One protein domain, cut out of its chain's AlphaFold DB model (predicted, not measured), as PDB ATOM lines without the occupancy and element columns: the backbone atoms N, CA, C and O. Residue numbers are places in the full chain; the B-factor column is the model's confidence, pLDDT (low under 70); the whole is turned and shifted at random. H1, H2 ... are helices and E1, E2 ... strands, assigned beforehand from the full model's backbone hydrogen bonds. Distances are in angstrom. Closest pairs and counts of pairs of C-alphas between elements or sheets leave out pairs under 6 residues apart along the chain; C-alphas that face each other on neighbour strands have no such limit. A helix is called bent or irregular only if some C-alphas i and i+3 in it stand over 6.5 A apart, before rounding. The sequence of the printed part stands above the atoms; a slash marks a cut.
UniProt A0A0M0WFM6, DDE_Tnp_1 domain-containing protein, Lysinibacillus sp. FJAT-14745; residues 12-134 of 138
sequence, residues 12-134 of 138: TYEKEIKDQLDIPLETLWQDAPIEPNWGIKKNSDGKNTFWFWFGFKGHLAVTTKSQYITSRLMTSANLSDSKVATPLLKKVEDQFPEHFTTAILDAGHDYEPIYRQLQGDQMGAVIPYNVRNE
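AT A GLANCE: This is residues 12 to 134 of the 138 residues of the protein "DDE_Tnp_1 domain-containing protein" of Lysinibacillus sp. FJAT-14745 (UniProt A0A0M0WFM6). A three-stranded antiparallel sheet, E1 E2 E3, is sharply bent within E2; H3 packs over one face of its E2 and E3 part. H4 runs side by side with H3, and a small parallel pair, E4 and E5, packs on H4. The printed part has 123 residues, with four named helices and five strands in the order H1 H2 E1 E2 E3 H3 E4 H4 E5, of mixed class. It is compact, radius of gyration of the C-alphas 15.0 A, spanning 45 by 32 by 31 A.

IN THESE COORDINATES: Find C-alpha 50 at (10.459, 6.653, -7.893); there E2, residues 50 to 62, begins its 29.9 A. E1 is residues 37 to 42, E3 residues 69 to 76, 20.0 A. From C-alpha 82 at (-0.893, 12.696, 7.317), H3 runs 20.8 A to residue 95. H1 is residues 17 to 20, H2 25 to 30, E4 102 to 104, H4 112 to 120 and E5 124 to 126.

HOW THE PARTS SIT: E1 E2 E3 is a meander, each strand the antiparallel neighbour of the one before. E2 bends by 86 degrees at residue 54; look for N 39 and O 53 at 2.8 A, and N 59 and O 73 at 2.8 A. H3 is on one face, making two layers, at a height over the sheet of 8.4 A; C-alphas 71 and 92 are the closest of E3 and H3, 6.1 A. With residues 85 to 89 alone H3 touches H4, a shallow tilt of 7 degrees, the same way, closest C-alphas Thr 86 and Ile 114, 6.4 A. With residues 87 to 91 alone it touches H2, closest C-alphas Leu 25 and Pro 87, 6.1 A. H1 only just touches H4, with 3 pairs of C-alphas within 8 A, closest Lys 18 and Pro 113, 5.3 A. E4, H4, E5 is a strand-helix-strand unit, two parallel strands with a helix between, its crossover right-handed; N 103 and O 124 are 2.9 A apart. O i to N i+4 pairs are within hydrogen-bond range throughout H2 and H4, 8 of 10 in H3; H1 is too short for one.

THE WHOLE: The farthest C-alphas, Asn 48 and Glu 98, are 45.3 A apart. The printed part has no cut, and no link is long. Residues 12 to 14, 42 to 51 and 132 to 134 have pLDDT under 70.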
ATOM      1  N   THR A  12       9.439  12.659  17.678       65.31
ATOM      2  CA  THR A  12       7.981  12.843  17.722       65.31
ATOM      3  C   THR A  12       7.265  12.471  16.413       65.31
ATOM      4  O   THR A  12       6.112  12.039  16.429       65.31
ATOM      5  N   TYR A  13       7.963  12.556  15.277       67.94
ATOM      6  CA  TYR A  13       7.448  12.211  13.950       67.94
ATOM      7  C   TYR A  13       7.849  10.820  13.438       67.94
ATOM      8  O   TYR A  13       7.333  10.394  12.402       67.94
ATOM      9  N   GLU A  14       8.712  10.079  14.132       67.06
ATOM     10  CA  GLU A  14       9.000   8.662  13.844       67.06
ATOM     11  C   GLU A  14       7.941   7.727  14.440       67.06
ATOM     12  O   GLU A  14       7.660   6.681  13.854       67.06
ATOM     13  N   LYS A  15       7.283   8.159  15.521       73.81
ATOM     14  CA  LYS A  15       6.159   7.466  16.170       73.81
ATOM     15  C   LYS A  15       4.928   7.343  15.260       73.81
ATOM     16  O   LYS A  15       4.856   7.946  14.175       73.81
ATOM     17  N   GLU A  16       3.958   6.525  15.671       74.94
ATOM     18  CA  GLU A  16       2.719   6.359  14.911       74.94
ATOM     19  C   GLU A  16       1.834   7.609  15.018       74.94
ATOM     20  O   GLU A  16       1.898   8.359  15.988       74.94
ATOM     21  N   ILE A  17       0.967   7.834  14.022       78.25
ATOM     22  CA  ILE A  17       0.074   9.012  13.987       78.25
ATOM     23  C   ILE A  17      -0.814   9.063  15.245       78.25
ATOM     24  O   ILE A  17      -1.119  10.141  15.746       78.25
ATOM     25  N   LYS A  18      -1.191   7.900  15.794       79.31
ATOM     26  CA  LYS A  18      -1.995   7.796  17.020       79.31
ATOM     27  C   LYS A  18      -1.307   8.418  18.239       79.31
ATOM     28  O   LYS A  18      -1.981   9.040  19.050       79.31
ATOM     29  N   ASP A  19       0.019   8.317  18.319       80.06
ATOM     30  CA  ASP A  19       0.794   8.805  19.460       80.06
ATOM     31  C   ASP A  19       0.866  10.342  19.459       80.06
ATOM     32  O   ASP A  19       1.141  10.950  20.485       80.06
ATOM     33  N   GLN A  20       0.575  10.997  18.324       80.88
ATOM     34  CA  GLN A  20       0.542  12.460  18.211       80.88
ATOM     35  C   GLN A  20      -0.679  13.100  18.889       80.88
ATOM     36  O   GLN A  20      -0.688  14.316  19.115       80.88
ATOM     37  N   LEU A  21      -1.720  12.318  19.196       80.75
ATOM     38  CA  LEU A  21      -2.930  12.829  19.841       80.75
ATOM     39  C   LEU A  21      -2.638  13.338  21.253       80.75
ATOM     40  O   LEU A  21      -3.054  14.445  21.592       80.75
ATOM     41  N   ASP A  22      -1.829  12.603  22.012       84.00
ATOM     42  CA  ASP A  22      -1.517  12.921  23.409       84.00
ATOM     43  C   ASP A  22      -0.370  13.940  23.561       84.00
ATOM     44  O   ASP A  22      -0.120  14.453  24.651       84.00
ATOM     45  N   ILE A  23       0.337  14.261  22.470       84.62
ATOM     46  CA  ILE A  23       1.477  15.187  22.490       84.62
ATOM     47  C   ILE A  23       0.973  16.638  22.398       84.62
ATOM     48  O   ILE A  23       0.131  16.951  21.543       84.62
ATOM     49  N   PRO A  24       1.485  17.559  23.236       86.69
ATOM     50  CA  PRO A  24       1.097  18.961  23.178       86.69
ATOM     51  C   PRO A  24       1.539  19.623  21.866       86.69
ATOM     52  O   PRO A  24       2.554  19.269  21.262       86.69
ATOM     53  N   LEU A  25       0.766  20.627  21.443       86.38
ATOM     54  CA  LEU A  25       0.979  21.370  20.199       86.38
ATOM     55  C   LEU A  25       2.401  21.937  20.084       86.38
ATOM     56  O   LEU A  25       3.010  21.834  19.023       86.38
ATOM     57  N   GLU A  26       2.921  22.524  21.163       85.44
ATOM     58  CA  GLU A  26       4.241  23.159  21.177       85.44
ATOM     59  C   GLU A  26       5.358  22.154  20.871       85.44
ATOM     60  O   GLU A  26       6.201  22.419  20.018       85.44
ATOM     61  N   THR A  27       5.309  20.966  21.477       84.88
ATOM     62  CA  THR A  27       6.269  19.886  21.209       84.88
ATOM     63  C   THR A  27       6.167  19.397  19.769       84.88
ATOM     64  O   THR A  27       7.186  19.283  19.094       84.88
ATOM     65  N   LEU A  28       4.951  19.188  19.246       84.81
ATOM     66  CA  LEU A  28       4.772  18.802  17.840       84.81
ATOM     67  C   LEU A  28       5.341  19.857  16.879       84.81
ATOM     68  O   LEU A  28       5.888  19.510  15.834       84.81
ATOM     69  N   TRP A  29       5.208  21.139  17.211       83.75
ATOM     70  CA  TRP A  29       5.700  22.232  16.377       83.75
ATOM     71  C   TRP A  29       7.218  22.392  16.413       83.75
ATOM     72  O   TRP A  29       7.814  22.628  15.364       83.75
ATOM     73  N   GLN A  30       7.836  22.270  17.589       83.81
ATOM     74  CA  GLN A  30       9.290  22.386  17.740       83.81
ATOM     75  C   GLN A  30      10.026  21.178  17.156       83.81
ATOM     76  O   GLN A  30      11.058  21.342  16.510       83.81
ATOM     77  N   ASP A  31       9.462  19.981  17.309       84.50
ATOM     78  CA  ASP A  31      10.083  18.743  16.829       84.50
ATOM     79  C   ASP A  31       9.862  18.503  15.327       84.50
ATOM     80  O   ASP A  31      10.284  17.476  14.786       84.50
ATOM     81  N   ALA A  32       9.166  19.412  14.635       83.50
ATOM     82  CA  ALA A  32       8.932  19.290  13.205       83.50
ATOM     83  C   ALA A  32      10.277  19.339  12.455       83.50
ATOM     84  O   ALA A  32      11.015  20.317  12.585       83.50
ATOM     85  N   PRO A  33      10.620  18.322  11.641       83.44
ATOM     86  CA  PRO A  33      11.899  18.301  10.947       83.44
ATOM     87  C   PRO A  33      11.935  19.424   9.908       83.44
ATOM     88  O   PRO A  33      11.205  19.378   8.920       83.44
ATOM     89  N   ILE A  34      12.795  20.420  10.123       82.44
ATOM     90  CA  ILE A  34      12.972  21.581   9.235       82.44
ATOM     91  C   ILE A  34      14.198  21.468   8.330       82.44
ATOM     92  O   ILE A  34      14.454  22.373   7.545       82.44
ATOM     93  N   GLU A  35      14.969  20.389   8.430       81.31
ATOM     94  CA  GLU A  35      16.139  20.173   7.581       81.31
ATOM     95  C   GLU A  35      15.726  19.582   6.223       81.31
ATOM     96  O   GLU A  35      14.877  18.681   6.168       81.31
ATOM     97  N   PRO A  36      16.294  20.065   5.103       77.50
ATOM     98  CA  PRO A  36      15.954  19.549   3.786       77.50
ATOM     99  C   PRO A  36      16.423  18.100   3.673       77.50
ATOM    100  O   PRO A  36      17.576  17.778   3.947       77.50
ATOM    101  N   ASN A  37      15.524  17.221   3.248       83.38
ATOM    102  CA  ASN A  37      15.831  15.807   3.071       83.38
ATOM    103  C   ASN A  37      15.220  15.296   1.764       83.38
ATOM    104  O   ASN A  37      14.449  15.992   1.098       83.38
ATOM    105  N   TRP A  38      15.598  14.084   1.378       77.69
ATOM    106  CA  TRP A  38      15.096  13.416   0.190       77.69
ATOM    107  C   TRP A  38      13.707  12.831   0.463       77.69
ATOM    108  O   TRP A  38      13.542  11.962   1.312       77.69
ATOM    109  N   GLY A  39      12.702  13.301  -0.272       72.25
ATOM    110  CA  GLY A  39      11.378  12.692  -0.337       72.25
ATOM    111  C   GLY A  39      11.301  11.680  -1.477       72.25
ATOM    112  O   GLY A  39      11.795  11.940  -2.577       72.25
ATOM    113  N   ILE A  40      10.646  10.545  -1.229       74.75
ATOM    114  CA  ILE A  40      10.432   9.484  -2.220       74.75
ATOM    115  C   ILE A  40       8.930   9.326  -2.438       74.75
ATOM    116  O   ILE A  40       8.187   9.057  -1.495       74.75
ATOM    117  N   LYS A  41       8.465   9.451  -3.685       70.75
ATOM    118  CA  LYS A  41       7.070   9.147  -4.042       70.75
ATOM    119  C   LYS A  41       7.021   8.084  -5.131       70.75
ATOM    120  O   LYS A  41       7.613   8.243  -6.200       70.75
ATOM    121  N   LYS A  42       6.296   6.997  -4.855       66.44
ATOM    122  CA  LYS A  42       6.023   5.945  -5.838       66.44
ATOM    123  C   LYS A  42       5.040   6.477  -6.879       66.44
ATOM    124  O   LYS A  42       4.044   7.107  -6.522       66.44
ATOM    125  N   ASN A  43       5.324   6.232  -8.154       60.59
ATOM    126  CA  ASN A  43       4.430   6.635  -9.231       60.59
ATOM    127  C   ASN A  43       3.079   5.921  -9.167       60.59
ATOM    128  O   ASN A  43       3.008   4.719  -8.912       60.59
ATOM    129  N   SER A  44       2.016   6.674  -9.459       56.59
ATOM    130  CA  SER A  44       0.637   6.180  -9.541       56.59
ATOM    131  C   SER A  44       0.439   5.144 -10.656       56.59
ATOM    132  O   SER A  44      -0.468   4.329 -10.561       56.59
ATOM    133  N   ASP A  45       1.324   5.130 -11.662       57.22
ATOM    134  CA  ASP A  45       1.265   4.248 -12.840       57.22
ATOM    135  C   ASP A  45       1.838   2.834 -12.623       57.22
ATOM    136  O   ASP A  45       2.068   2.097 -13.580       57.22
ATOM    137  N   GLY A  46       2.139   2.433 -11.383       51.12
ATOM    138  CA  GLY A  46       2.579   1.062 -11.075       51.12
ATOM    139  C   GLY A  46       3.958   0.671 -11.628       51.12
ATOM    140  O   GLY A  46       4.429  -0.436 -11.376       51.12
ATOM    141  N   LYS A  47       4.649   1.572 -12.335       48.25
ATOM    142  CA  LYS A  47       6.045   1.391 -12.746       48.25
ATOM    143  C   LYS A  47       6.974   1.715 -11.576       48.25
ATOM    144  O   LYS A  47       6.740   2.666 -10.833       48.25
ATOM    145  N   ASN A  48       8.059   0.950 -11.442       53.88
ATOM    146  CA  ASN A  48       9.128   1.122 -10.443       53.88
ATOM    147  C   ASN A  48       9.977   2.395 -10.671       53.88
ATOM    148  O   ASN A  48      11.187   2.391 -10.471       53.88
ATOM    149  N   THR A  49       9.370   3.486 -11.130       52.88
ATOM    150  CA  THR A  49       9.981   4.809 -11.175       52.88
ATOM    151  C   THR A  49       9.588   5.551  -9.907       52.88
ATOM    152  O   THR A  49       8.419   5.864  -9.676       52.88
ATOM    153  N   PHE A  50      10.583   5.803  -9.066       63.47
ATOM    154  CA  PHE A  50      10.459   6.653  -7.893       63.47
ATOM    155  C   PHE A  50      10.781   8.085  -8.305       63.47
ATOM    156  O   PHE A  50      11.804   8.322  -8.950       63.47
ATOM    157  N   TRP A  51       9.926   9.036  -7.938       61.09
ATOM    158  CA  TRP A  51      10.329  10.435  -7.978       61.09
ATOM    159  C   TRP A  51      11.053  10.774  -6.683       61.09
ATOM    160  O   TRP A  51      10.510  10.561  -5.595       61.09
ATOM    161  N   PHE A  52      12.268  11.294  -6.834       72.06
ATOM    162  CA  PHE A  52      13.102  11.785  -5.748       72.06
ATOM    163  C   PHE A  52      13.098  13.311  -5.769       72.06
ATOM    164  O   PHE A  52      13.336  13.918  -6.813       72.06
ATOM    165  N   TRP A  53      12.849  13.923  -4.616       72.44
ATOM    166  CA  TRP A  53      12.829  15.377  -4.454       72.44
ATOM    167  C   TRP A  53      13.680  15.740  -3.242       72.44
ATOM    168  O   TRP A  53      13.448  15.196  -2.168       72.44
ATOM    169  N   PHE A  54      14.640  16.647  -3.386       79.44
ATOM    170  CA  PHE A  54      15.390  17.189  -2.253       79.44
ATOM    171  C   PHE A  54      14.846  18.574  -1.911       79.44
ATOM    172  O   PHE A  54      14.860  19.464  -2.764       79.44
ATOM    173  N   GLY A  55      14.345  18.762  -0.689       85.06
ATOM    174  CA  GLY A  55      13.854  20.071  -0.262       85.06
ATOM    175  C   GLY A  55      12.855  20.027   0.887       85.06
ATOM    176  O   GLY A  55      12.976  19.219   1.812       85.06
ATOM    177  N   PHE A  56      11.868  20.920   0.803       85.31
ATOM    178  CA  PHE A  56      10.860  21.159   1.833       85.31
ATOM    179  C   PHE A  56       9.446  20.937   1.300       85.31
ATOM    180  O   PHE A  56       9.176  21.105   0.110       85.31
ATOM    181  N   LYS A  57       8.529  20.631   2.214       87.19
ATOM    182  CA  LYS A  57       7.084  20.628   2.002       87.19
ATOM    183  C   LYS A  57       6.441  21.691   2.880       87.19
ATOM    184  O   LYS A  57       6.661  21.718   4.092       87.19
ATOM    185  N   GLY A  58       5.643  22.552   2.259       89.06
ATOM    186  CA  GLY A  58       4.774  23.488   2.959       89.06
ATOM    187  C   GLY A  58       3.378  22.898   3.097       89.06
ATOM    188  O   GLY A  58       2.743  22.585   2.093       89.06
ATOM    189  N   HIS A  59       2.904  22.781   4.329       90.94
ATOM    190  CA  HIS A  59       1.553  22.348   4.664       90.94
ATOM    191  C   HIS A  59       0.762  23.566   5.120       90.94
ATOM    192  O   HIS A  59       1.230  24.323   5.972       90.94
ATOM    193  N   LEU A  60      -0.410  23.789   4.534       91.75
ATOM    194  CA  LEU A  60      -1.204  24.994   4.756       91.75
ATOM    195  C   LEU A  60      -2.625  24.608   5.158       91.75
ATOM    196  O   LEU A  60      -3.262  23.807   4.478       91.75
ATOM    197  N   ALA A  61      -3.127  25.231   6.218       91.69
ATOM    198  CA  ALA A  61      -4.543  25.243   6.547       91.69
ATOM    199  C   ALA A  61      -5.143  26.559   6.043       91.69
ATOM    200  O   ALA A  61      -4.658  27.642   6.386       91.69
ATOM    201  N   VAL A  62      -6.181  26.462   5.216       92.62
ATOM    202  CA  VAL A  62      -6.798  27.610   4.544       92.62
ATOM    203  C   VAL A  62      -8.293  27.670   4.816       92.62
ATOM    204  O   VAL A  62      -8.964  26.641   4.906       92.62
ATOM    205  N   THR A  63      -8.836  28.880   4.917       92.25
ATOM    206  CA  THR A  63     -10.281  29.079   5.033       92.25
ATOM    207  C   THR A  63     -10.969  28.804   3.697       92.25
ATOM    208  O   THR A  63     -10.523  29.239   2.636       92.25
ATOM    209  N   THR A  64     -12.112  28.124   3.728       88.00
ATOM    210  CA  THR A  64     -12.864  27.785   2.506       88.00
ATOM    211  C   THR A  64     -13.541  28.999   1.871       88.00
ATOM    212  O   THR A  64     -13.677  29.068   0.653       88.00
ATOM    213  N   LYS A  65     -13.957  29.974   2.687       87.56
ATOM    214  CA  LYS A  65     -14.706  31.151   2.225       87.56
ATOM    215  C   LYS A  65     -13.812  32.254   1.667       87.56
ATOM    216  O   LYS A  65     -14.123  32.829   0.630       87.56
ATOM    217  N   SER A  66     -12.750  32.595   2.391       87.50
ATOM    218  CA  SER A  66     -11.894  33.746   2.087       87.50
ATOM    219  C   SER A  66     -10.521  33.360   1.547       87.50
ATOM    220  O   SER A  66      -9.782  34.248   1.135       87.50
ATOM    221  N   GLN A  67     -10.189  32.063   1.522       89.19
ATOM    222  CA  GLN A  67      -8.898  31.540   1.062       89.19
ATOM    223  C   GLN A  67      -7.697  32.114   1.831       89.19
ATOM    224  O   GLN A  67      -6.570  32.109   1.337       89.19
ATOM    225  N   TYR A  68      -7.921  32.599   3.055       91.31
ATOM    226  CA  TYR A  68      -6.841  33.056   3.918       91.31
ATOM    227  C   TYR A  68      -6.130  31.865   4.545       91.31
ATOM    228  O   TYR A  68      -6.755  30.874   4.919       91.31
ATOM    229  N   ILE A  69      -4.811  31.985   4.674       91.62
ATOM    230  CA  ILE A  69      -3.982  30.999   5.361       91.62
ATOM    231  C   ILE A  69      -4.155  31.219   6.862       91.62
ATOM    232  O   ILE A  69      -3.702  32.228   7.400       91.62
ATOM    233  N   THR A  70      -4.812  30.269   7.518       90.25
ATOM    234  CA  THR A  70      -5.051  30.278   8.963       90.25
ATOM    235  C   THR A  70      -3.830  29.745   9.708       90.25
ATOM    236  O   THR A  70      -3.394  30.333  10.689       90.25
ATOM    237  N   SER A  71      -3.233  28.663   9.201       90.44
ATOM    238  CA  SER A  71      -2.035  28.045   9.775       90.44
ATOM    239  C   SER A  71      -1.120  27.514   8.673       90.44
ATOM    240  O   SER A  71      -1.565  27.197   7.568       90.44
ATOM    241  N   ARG A  72       0.183  27.443   8.956       91.19
ATOM    242  CA  ARG A  72       1.206  26.958   8.022       91.19
ATOM    243  C   ARG A  72       2.296  26.204   8.766       91.19
ATOM    244  O   ARG A  72       2.779  26.706   9.768       91.19
ATOM    245  N   LEU A  73       2.756  25.080   8.233       90.00
ATOM    246  CA  LEU A  73       3.920  24.362   8.747       90.00
ATOM    247  C   LEU A  73       4.851  24.004   7.592       90.00
ATOM    248  O   LEU A  73       4.415  23.450   6.586       90.00
ATOM    249  N   MET A  74       6.137  24.322   7.726       88.25
ATOM    250  CA  MET A  74       7.153  23.913   6.758       88.25
ATOM    251  C   MET A  74       7.956  22.759   7.339       88.25
ATOM    252  O   MET A  74       8.427  22.841   8.468       88.25
ATOM    253  N   THR A  75       8.087  21.683   6.571       87.75
ATOM    254  CA  THR A  75       8.720  20.438   7.018       87.75
ATOM    255  C   THR A  75       9.637  19.885   5.938       87.75
ATOM    256  O   THR A  75       9.588  20.298   4.777       87.75
ATOM    257  N   SER A  76      10.474  18.933   6.316       85.81
ATOM    258  CA  SER A  76      11.321  18.177   5.407       85.81
ATOM    259  C   SER A  76      10.500  17.401   4.372       85.81
ATOM    260  O   SER A  76       9.424  16.884   4.679       85.81
ATOM    261  N   ALA A  77      11.013  17.253   3.146       81.81
ATOM    262  CA  ALA A  77      10.283  16.579   2.071       81.81
ATOM    263  C   ALA A  77       9.972  15.091   2.326       81.81
ATOM    264  O   ALA A  77       9.090  14.538   1.667       81.81
ATOM    265  N   ASN A  78      10.655  14.446   3.277       81.62
ATOM    266  CA  ASN A  78      10.395  13.053   3.643       81.62
ATOM    267  C   ASN A  78       9.194  12.882   4.592       81.62
ATOM    268  O   ASN A  78       8.675  11.778   4.744       81.62
ATOM    269  N   LEU A  79       8.730  13.955   5.242       83.00
ATOM    270  CA  LEU A  79       7.634  13.835   6.196       83.00
ATOM    271  C   LEU A  79       6.308  13.558   5.472       83.00
ATOM    272  O   LEU A  79       6.002  14.165   4.438       83.00
ATOM    273  N   SER A  80       5.534  12.613   6.011       82.50
ATOM    274  CA  SER A  80       4.199  12.295   5.505       82.50
ATOM    275  C   SER A  80       3.211  13.395   5.875       82.50
ATOM    276  O   SER A  80       3.166  13.826   7.026       82.50
ATOM    277  N   ASP A  81       2.382  13.792   4.915       82.38
ATOM    278  CA  ASP A  81       1.407  14.871   5.078       82.38
ATOM    279  C   ASP A  81       0.362  14.507   6.162       82.38
ATOM    280  O   ASP A  81      -0.007  15.337   6.992       82.38
ATOM    281  N   SER A  82       0.019  13.219   6.288       83.81
ATOM    282  CA  SER A  82      -0.893  12.696   7.317       83.81
ATOM    283  C   SER A  82      -0.391  12.915   8.749       83.81
ATOM    284  O   SER A  82      -1.193  13.113   9.656       83.81
ATOM    285  N   LYS A  83       0.935  12.920   8.961       86.25
ATOM    286  CA  LYS A  83       1.557  13.202  10.270       86.25
ATOM    287  C   LYS A  83       1.558  14.695  10.613       86.25
ATOM    288  O   LYS A  83       1.818  15.053  11.758       86.25
ATOM    289  N   VAL A  84       1.314  15.560   9.628       88.56
ATOM    290  CA  VAL A  84       1.291  17.021   9.787       88.56
ATOM    291  C   VAL A  84      -0.132  17.552   9.978       88.56
ATOM    292  O   VAL A  84      -0.316  18.648  10.505       88.56
ATOM    293  N   ALA A  85      -1.155  16.768   9.637       89.56
ATOM    294  CA  ALA A  85      -2.545  17.165   9.841       89.56
ATOM    295  C   ALA A  85      -2.870  17.457  11.312       89.56
ATOM    296  O   ALA A  85      -3.392  18.528  11.608       89.56
ATOM    297  N   THR A  86      -2.501  16.573  12.243       89.94
ATOM    298  CA  THR A  86      -2.751  16.762  13.683       89.94
ATOM    299  C   THR A  86      -2.170  18.075  14.232       89.94
ATOM    300  O   THR A  86      -2.932  18.852  14.809       89.94
ATOM    301  N   PRO A  87      -0.869  18.400  14.053       91.06
ATOM    302  CA  PRO A  87      -0.330  19.671  14.541       91.06
ATOM    303  C   PRO A  87      -0.911  20.904  13.839       91.06
ATOM    304  O   PRO A  87      -0.987  21.965  14.458       91.06
ATOM    305  N   LEU A  88      -1.333  20.794  12.574       90.69
ATOM    306  CA  LEU A  88      -2.028  21.889  11.893       90.69
ATOM    307  C   LEU A  88      -3.424  22.128  12.470       90.69
ATOM    308  O   LEU A  88      -3.756  23.281  12.736       90.69
ATOM    309  N   LEU A  89      -4.206  21.068  12.690       91.56
ATOM    310  CA  LEU A  89      -5.547  21.146  13.280       91.56
ATOM    311  C   LEU A  89      -5.491  21.730  14.692       91.56
ATOM    312  O   LEU A  89      -6.127  22.749  14.952       91.56
ATOM    313  N   LYS A  90      -4.608  21.192  15.544       91.50
ATOM    314  CA  LYS A  90      -4.360  21.730  16.889       91.50
ATOM    315  C   LYS A  90      -3.974  23.211  16.852       91.50
ATOM    316  O   LYS A  90      -4.378  23.967  17.725       91.50
ATOM    317  N   LYS A  91      -3.201  23.649  15.845       91.81
ATOM    318  CA  LYS A  91      -2.819  25.062  15.721       91.81
ATOM    319  C   LYS A  91      -3.986  25.958  15.318       91.81
ATOM    320  O   LYS A  91      -4.063  27.088  15.787       91.81
ATOM    321  N   VAL A  92      -4.851  25.476  14.428       92.00
ATOM    322  CA  VAL A  92      -6.051  26.212  14.014       92.00
ATOM    323  C   VAL A  92      -6.980  26.410  15.207       92.00
ATOM    324  O   VAL A  92      -7.411  27.539  15.426       92.00
ATOM    325  N   GLU A  93      -7.213  25.362  15.995       91.75
ATOM    326  CA  GLU A  93      -8.072  25.435  17.180       91.75
ATOM    327  C   GLU A  93      -7.470  26.320  18.287       91.75
ATOM    328  O   GLU A  93      -8.164  27.149  18.863       91.75
ATOM    329  N   ASP A  94      -6.152  26.249  18.512       91.88
ATOM    330  CA  ASP A  94      -5.418  27.141  19.431       91.88
ATOM    331  C   ASP A  94      -5.562  28.631  19.063       91.88
ATOM    332  O   ASP A  94      -5.675  29.493  19.934       91.88
ATOM    333  N   GLN A  95      -5.563  28.957  17.767       90.88
ATOM    334  CA  GLN A  95      -5.648  30.344  17.293       90.88
ATOM    335  C   GLN A  95      -7.083  30.858  17.147       90.88
ATOM    336  O   GLN A  95      -7.320  32.059  17.297       90.88
ATOM    337  N   PHE A  96      -8.021  29.975  16.813       90.25
ATOM    338  CA  PHE A  96      -9.408  30.307  16.499       90.25
ATOM    339  C   PHE A  96     -10.353  29.294  17.155       90.25
ATOM    340  O   PHE A  96     -11.029  28.549  16.437       90.25
ATOM    341  N   PRO A  97     -10.409  29.276  18.498       88.94
ATOM    342  CA  PRO A  97     -11.180  28.281  19.229       88.94
ATOM    343  C   PRO A  97     -12.653  28.349  18.834       88.94
ATOM    344  O   PRO A  97     -13.223  29.442  18.734       88.94
ATOM    345  N   GLU A  98     -13.246  27.185  18.574       86.69
ATOM    346  CA  GLU A  98     -14.657  26.994  18.206       86.69
ATOM    347  C   GLU A  98     -15.117  27.790  16.961       86.69
ATOM    348  O   GLU A  98     -16.315  27.943  16.704       86.69
ATOM    349  N   HIS A  99     -14.191  28.325  16.155       89.69
ATOM    350  CA  HIS A  99     -14.548  29.143  14.992       89.69
ATOM    351  C   HIS A  99     -14.909  28.300  13.765       89.69
ATOM    352  O   HIS A  99     -15.747  28.694  12.947       89.69
ATOM    353  N   PHE A 100     -14.243  27.156  13.607       89.25
ATOM    354  CA  PHE A 100     -14.406  26.277  12.458       89.25
ATOM    355  C   PHE A 100     -15.238  25.058  12.838       89.25
ATOM    356  O   PHE A 100     -15.017  24.432  13.863       89.25
ATOM    357  N   THR A 101     -16.189  24.697  11.981       90.81
ATOM    358  CA  THR A 101     -17.109  23.575  12.229       90.81
ATOM    359  C   THR A 101     -16.834  22.372  11.335       90.81
ATOM    360  O   THR A 101     -17.449  21.319  11.493       90.81
ATOM    361  N   THR A 102     -15.977  22.514  10.326       91.69
ATOM    362  CA  THR A 102     -15.732  21.470   9.329       91.69
ATOM    363  C   THR A 102     -14.306  21.547   8.811       91.69
ATOM    364  O   THR A 102     -13.867  22.603   8.352       91.69
ATOM    365  N   ALA A 103     -13.619  20.408   8.819       92.62
ATOM    366  CA  ALA A 103     -12.324  20.224   8.186       92.62
ATOM    367  C   ALA A 103     -12.477  19.406   6.898       92.62
ATOM    368  O   ALA A 103     -13.108  18.348   6.885       92.62
ATOM    369  N   ILE A 104     -11.877  19.904   5.816       93.56
ATOM    370  CA  ILE A 104     -11.836  19.232   4.516       93.56
ATOM    371  C   ILE A 104     -10.392  18.806   4.269       93.56
ATOM    372  O   ILE A 104      -9.501  19.656   4.233       93.56
ATOM    373  N   LEU A 105     -10.159  17.504   4.115       91.81
ATOM    374  CA  LEU A 105      -8.821  16.930   3.952       91.81
ATOM    375  C   LEU A 105      -8.794  15.986   2.743       91.81
ATOM    376  O   LEU A 105      -9.816  15.437   2.340       91.81
ATOM    377  N   ASP A 106      -7.611  15.798   2.157       88.62
ATOM    378  CA  ASP A 106      -7.415  14.844   1.058       88.62
ATOM    379  C   ASP A 106      -7.509  13.381   1.535       88.62
ATOM    380  O   ASP A 106      -7.260  13.103   2.708       88.62
ATOM    381  N   ALA A 107      -7.766  12.439   0.620       84.69
ATOM    382  CA  ALA A 107      -7.828  10.997   0.900       84.69
ATOM    383  C   ALA A 107      -6.564  10.442   1.592       84.69
ATOM    384  O   ALA A 107      -6.624   9.459   2.330       84.69
ATOM    385  N   GLY A 108      -5.405  11.083   1.400       83.50
ATOM    386  CA  GLY A 108      -4.179  10.765   2.139       83.50
ATOM    387  C   GLY A 108      -4.251  11.013   3.655       83.50
ATOM    388  O   GLY A 108      -3.316  10.654   4.364       83.50
ATOM    389  N   HIS A 109      -5.329  11.608   4.163       85.31
ATOM    390  CA  HIS A 109      -5.571  11.882   5.584       85.31
ATOM    391  C   HIS A 109      -6.647  10.971   6.185       85.31
ATOM    392  O   HIS A 109      -7.088  11.201   7.307       85.31
ATOM    393  N   ASP A 110      -7.068   9.937   5.456       86.81
ATOM    394  CA  ASP A 110      -8.046   8.956   5.922       86.81
ATOM    395  C   ASP A 110      -7.417   7.992   6.948       86.81
ATOM    396  O   ASP A 110      -7.065   6.849   6.646       86.81
ATOM    397  N   TYR A 111      -7.197   8.506   8.160       86.62
ATOM    398  CA  TYR A 111      -6.624   7.795   9.300       86.62
ATOM    399  C   TYR A 111      -7.448   8.063  10.561       86.62
ATOM    400  O   TYR A 111      -7.735   9.214  10.885       86.62
ATOM    401  N   GLU A 112      -7.751   7.008  11.326       89.00
ATOM    402  CA  GLU A 112      -8.547   7.081  12.564       89.00
ATOM    403  C   GLU A 112      -8.117   8.205  13.533       89.00
ATOM    404  O   GLU A 112      -8.994   8.928  14.013       89.00
ATOM    405  N   PRO A 113      -6.814   8.435  13.808       88.62
ATOM    406  CA  PRO A 113      -6.402   9.498  14.722       88.62
ATOM    407  C   PRO A 113      -6.853  10.895  14.282       88.62
ATOM    408  O   PRO A 113      -7.210  11.711  15.123       88.62
ATOM    409  N   ILE A 114      -6.899  11.169  12.976       89.38
ATOM    410  CA  ILE A 114      -7.301  12.484  12.456       89.38
ATOM    411  C   ILE A 114      -8.789  12.723  12.730       89.38
ATOM    412  O   ILE A 114      -9.166  13.806  13.171       89.38
ATOM    413  N   TYR A 115      -9.625  11.694  12.573       91.19
ATOM    414  CA  TYR A 115     -11.036  11.769  12.954       91.19
ATOM    415  C   TYR A 115     -11.218  11.992  14.458       91.19
ATOM    416  O   TYR A 115     -12.056  12.802  14.851       91.19
ATOM    417  N   ARG A 116     -10.419  11.324  15.306       92.19
ATOM    418  CA  ARG A 116     -10.471  11.525  16.766       92.19
ATOM    419  C   ARG A 116     -10.077  12.945  17.170       92.19
ATOM    420  O   ARG A 116     -10.736  13.516  18.032       92.19
ATOM    421  N   GLN A 117      -9.047  13.512  16.541       90.12
ATOM    422  CA  GLN A 117      -8.649  14.904  16.765       90.12
ATOM    423  C   GLN A 117      -9.798  15.859  16.412       90.12
ATOM    424  O   GLN A 117     -10.209  16.647  17.254       90.12
ATOM    425  N   LEU A 118     -10.375  15.720  15.213       91.31
ATOM    426  CA  LEU A 118     -11.500  16.553  14.770       91.31
ATOM    427  C   LEU A 118     -12.719  16.427  15.688       91.31
ATOM    428  O   LEU A 118     -13.374  17.422  15.974       91.31
ATOM    429  N   GLN A 119     -13.005  15.222  16.185       91.69
ATOM    430  CA  GLN A 119     -14.081  15.007  17.148       91.69
ATOM    431  C   GLN A 119     -13.810  15.714  18.484       91.69
ATOM    432  O   GLN A 119     -14.742  16.267  19.067       91.69
ATOM    433  N   GLY A 120     -12.560  15.700  18.959       88.94
ATOM    434  CA  GLY A 120     -12.132  16.448  20.143       88.94
ATOM    435  C   GLY A 120     -12.312  17.957  19.976       88.94
ATOM    436  O   GLY A 120     -12.791  18.613  20.896       88.94
ATOM    437  N   ASP A 121     -12.039  18.461  18.772       88.00
ATOM    438  CA  ASP A 121     -12.189  19.871  18.392       88.00
ATOM    439  C   ASP A 121     -13.638  20.223  17.966       88.00
ATOM    440  O   ASP A 121     -13.902  21.300  17.443       88.00
ATOM    441  N   GLN A 122     -14.599  19.305  18.146       89.88
ATOM    442  CA  GLN A 122     -16.012  19.456  17.750       89.88
ATOM    443  C   GLN A 122     -16.235  19.798  16.260       89.88
ATOM    444  O   GLN A 122     -17.263  20.368  15.880       89.88
ATOM    445  N   MET A 123     -15.307  19.396  15.391       92.00
ATOM    446  CA  MET A 123     -15.357  19.624  13.949       92.00
ATOM    447  C   MET A 123     -15.877  18.399  13.185       92.00
ATOM    448  O   MET A 123     -15.522  17.253  13.461       92.00
ATOM    449  N   GLY A 124     -16.676  18.641  12.144       92.94
ATOM    450  CA  GLY A 124     -17.043  17.620  11.164       92.94
ATOM    451  C   GLY A 124     -15.887  17.298  10.211       92.94
ATOM    452  O   GLY A 124     -15.214  18.204   9.718       92.94
ATOM    453  N   ALA A 125     -15.680  16.017   9.906       92.81
ATOM    454  CA  ALA A 125     -14.661  15.567   8.958       92.81
ATOM    455  C   ALA A 125     -15.263  15.326   7.564       92.81
ATOM    456  O   ALA A 125     -16.204  14.545   7.417       92.81
ATOM    457  N   VAL A 126     -14.694  15.954   6.533       92.94
ATOM    458  CA  VAL A 126     -14.996  15.675   5.121       92.94
ATOM    459  C   VAL A 126     -13.715  15.185   4.455       92.94
ATOM    460  O   VAL A 126     -12.881  15.981   4.019       92.94
ATOM    461  N   ILE A 127     -13.549  13.863   4.414       91.25
ATOM    462  CA  ILE A 127     -12.367  13.190   3.866       91.25
ATOM    463  C   ILE A 127     -12.844  12.145   2.850       91.25
ATOM    464  O   ILE A 127     -13.715  11.337   3.182       91.25
ATOM    465  N   PRO A 128     -12.340  12.150   1.603       88.38
ATOM    466  CA  PRO A 128     -12.649  11.096   0.650       88.38
ATOM    467  C   PRO A 128     -12.123   9.743   1.139       88.38
ATOM    468  O   PRO A 128     -10.987   9.644   1.598       88.38
ATOM    469  N   TYR A 129     -12.938   8.703   0.977       81.88
ATOM    470  CA  TYR A 129     -12.587   7.343   1.374       81.88
ATOM    471  C   TYR A 129     -11.363   6.820   0.615       81.88
ATOM    472  O   TYR A 129     -11.320   6.868  -0.622       81.88
ATOM    473  N   ASN A 130     -10.383   6.285   1.343       80.19
ATOM    474  CA  ASN A 130      -9.165   5.747   0.757       80.19
ATOM    475  C   ASN A 130      -9.183   4.212   0.706       80.19
ATOM    476  O   ASN A 130      -8.807   3.530   1.657       80.19
ATOM    477  N   VAL A 131      -9.495   3.673  -0.477       72.81
ATOM    478  CA  VAL A 131      -9.534   2.224  -0.775       72.81
ATOM    479  C   VAL A 131      -8.212   1.505  -0.446       72.81
ATOM    480  O   VAL A 131      -8.188   0.308  -0.191       72.81
ATOM    481  N   ARG A 132      -7.072   2.217  -0.419       66.88
ATOM    482  CA  ARG A 132      -5.759   1.618  -0.099       66.88
ATOM    483  C   ARG A 132      -5.596   1.252   1.374       66.88
ATOM    484  O   ARG A 132      -4.710   0.459   1.684       66.88
ATOM    485  N   ASN A 133      -6.407   1.843   2.249       63.25
ATOM    486  CA  ASN A 133      -6.410   1.574   3.685       63.25
ATOM    487  C   ASN A 133      -7.466   0.523   4.074       63.25
ATOM    488  O   ASN A 133      -7.684   0.307   5.264       63.25
ATOM    489  N   GLU A 134      -8.112  -0.142   3.107       64.00
ATOM    490  CA  GLU A 134      -9.004  -1.264   3.398       64.00
ATOM    491  C   GLU A 134      -8.230  -2.393   4.100       64.00
ATOM    492  O   GLU A 134      -7.251  -2.906   3.543       64.00
TER     493      GLU A 134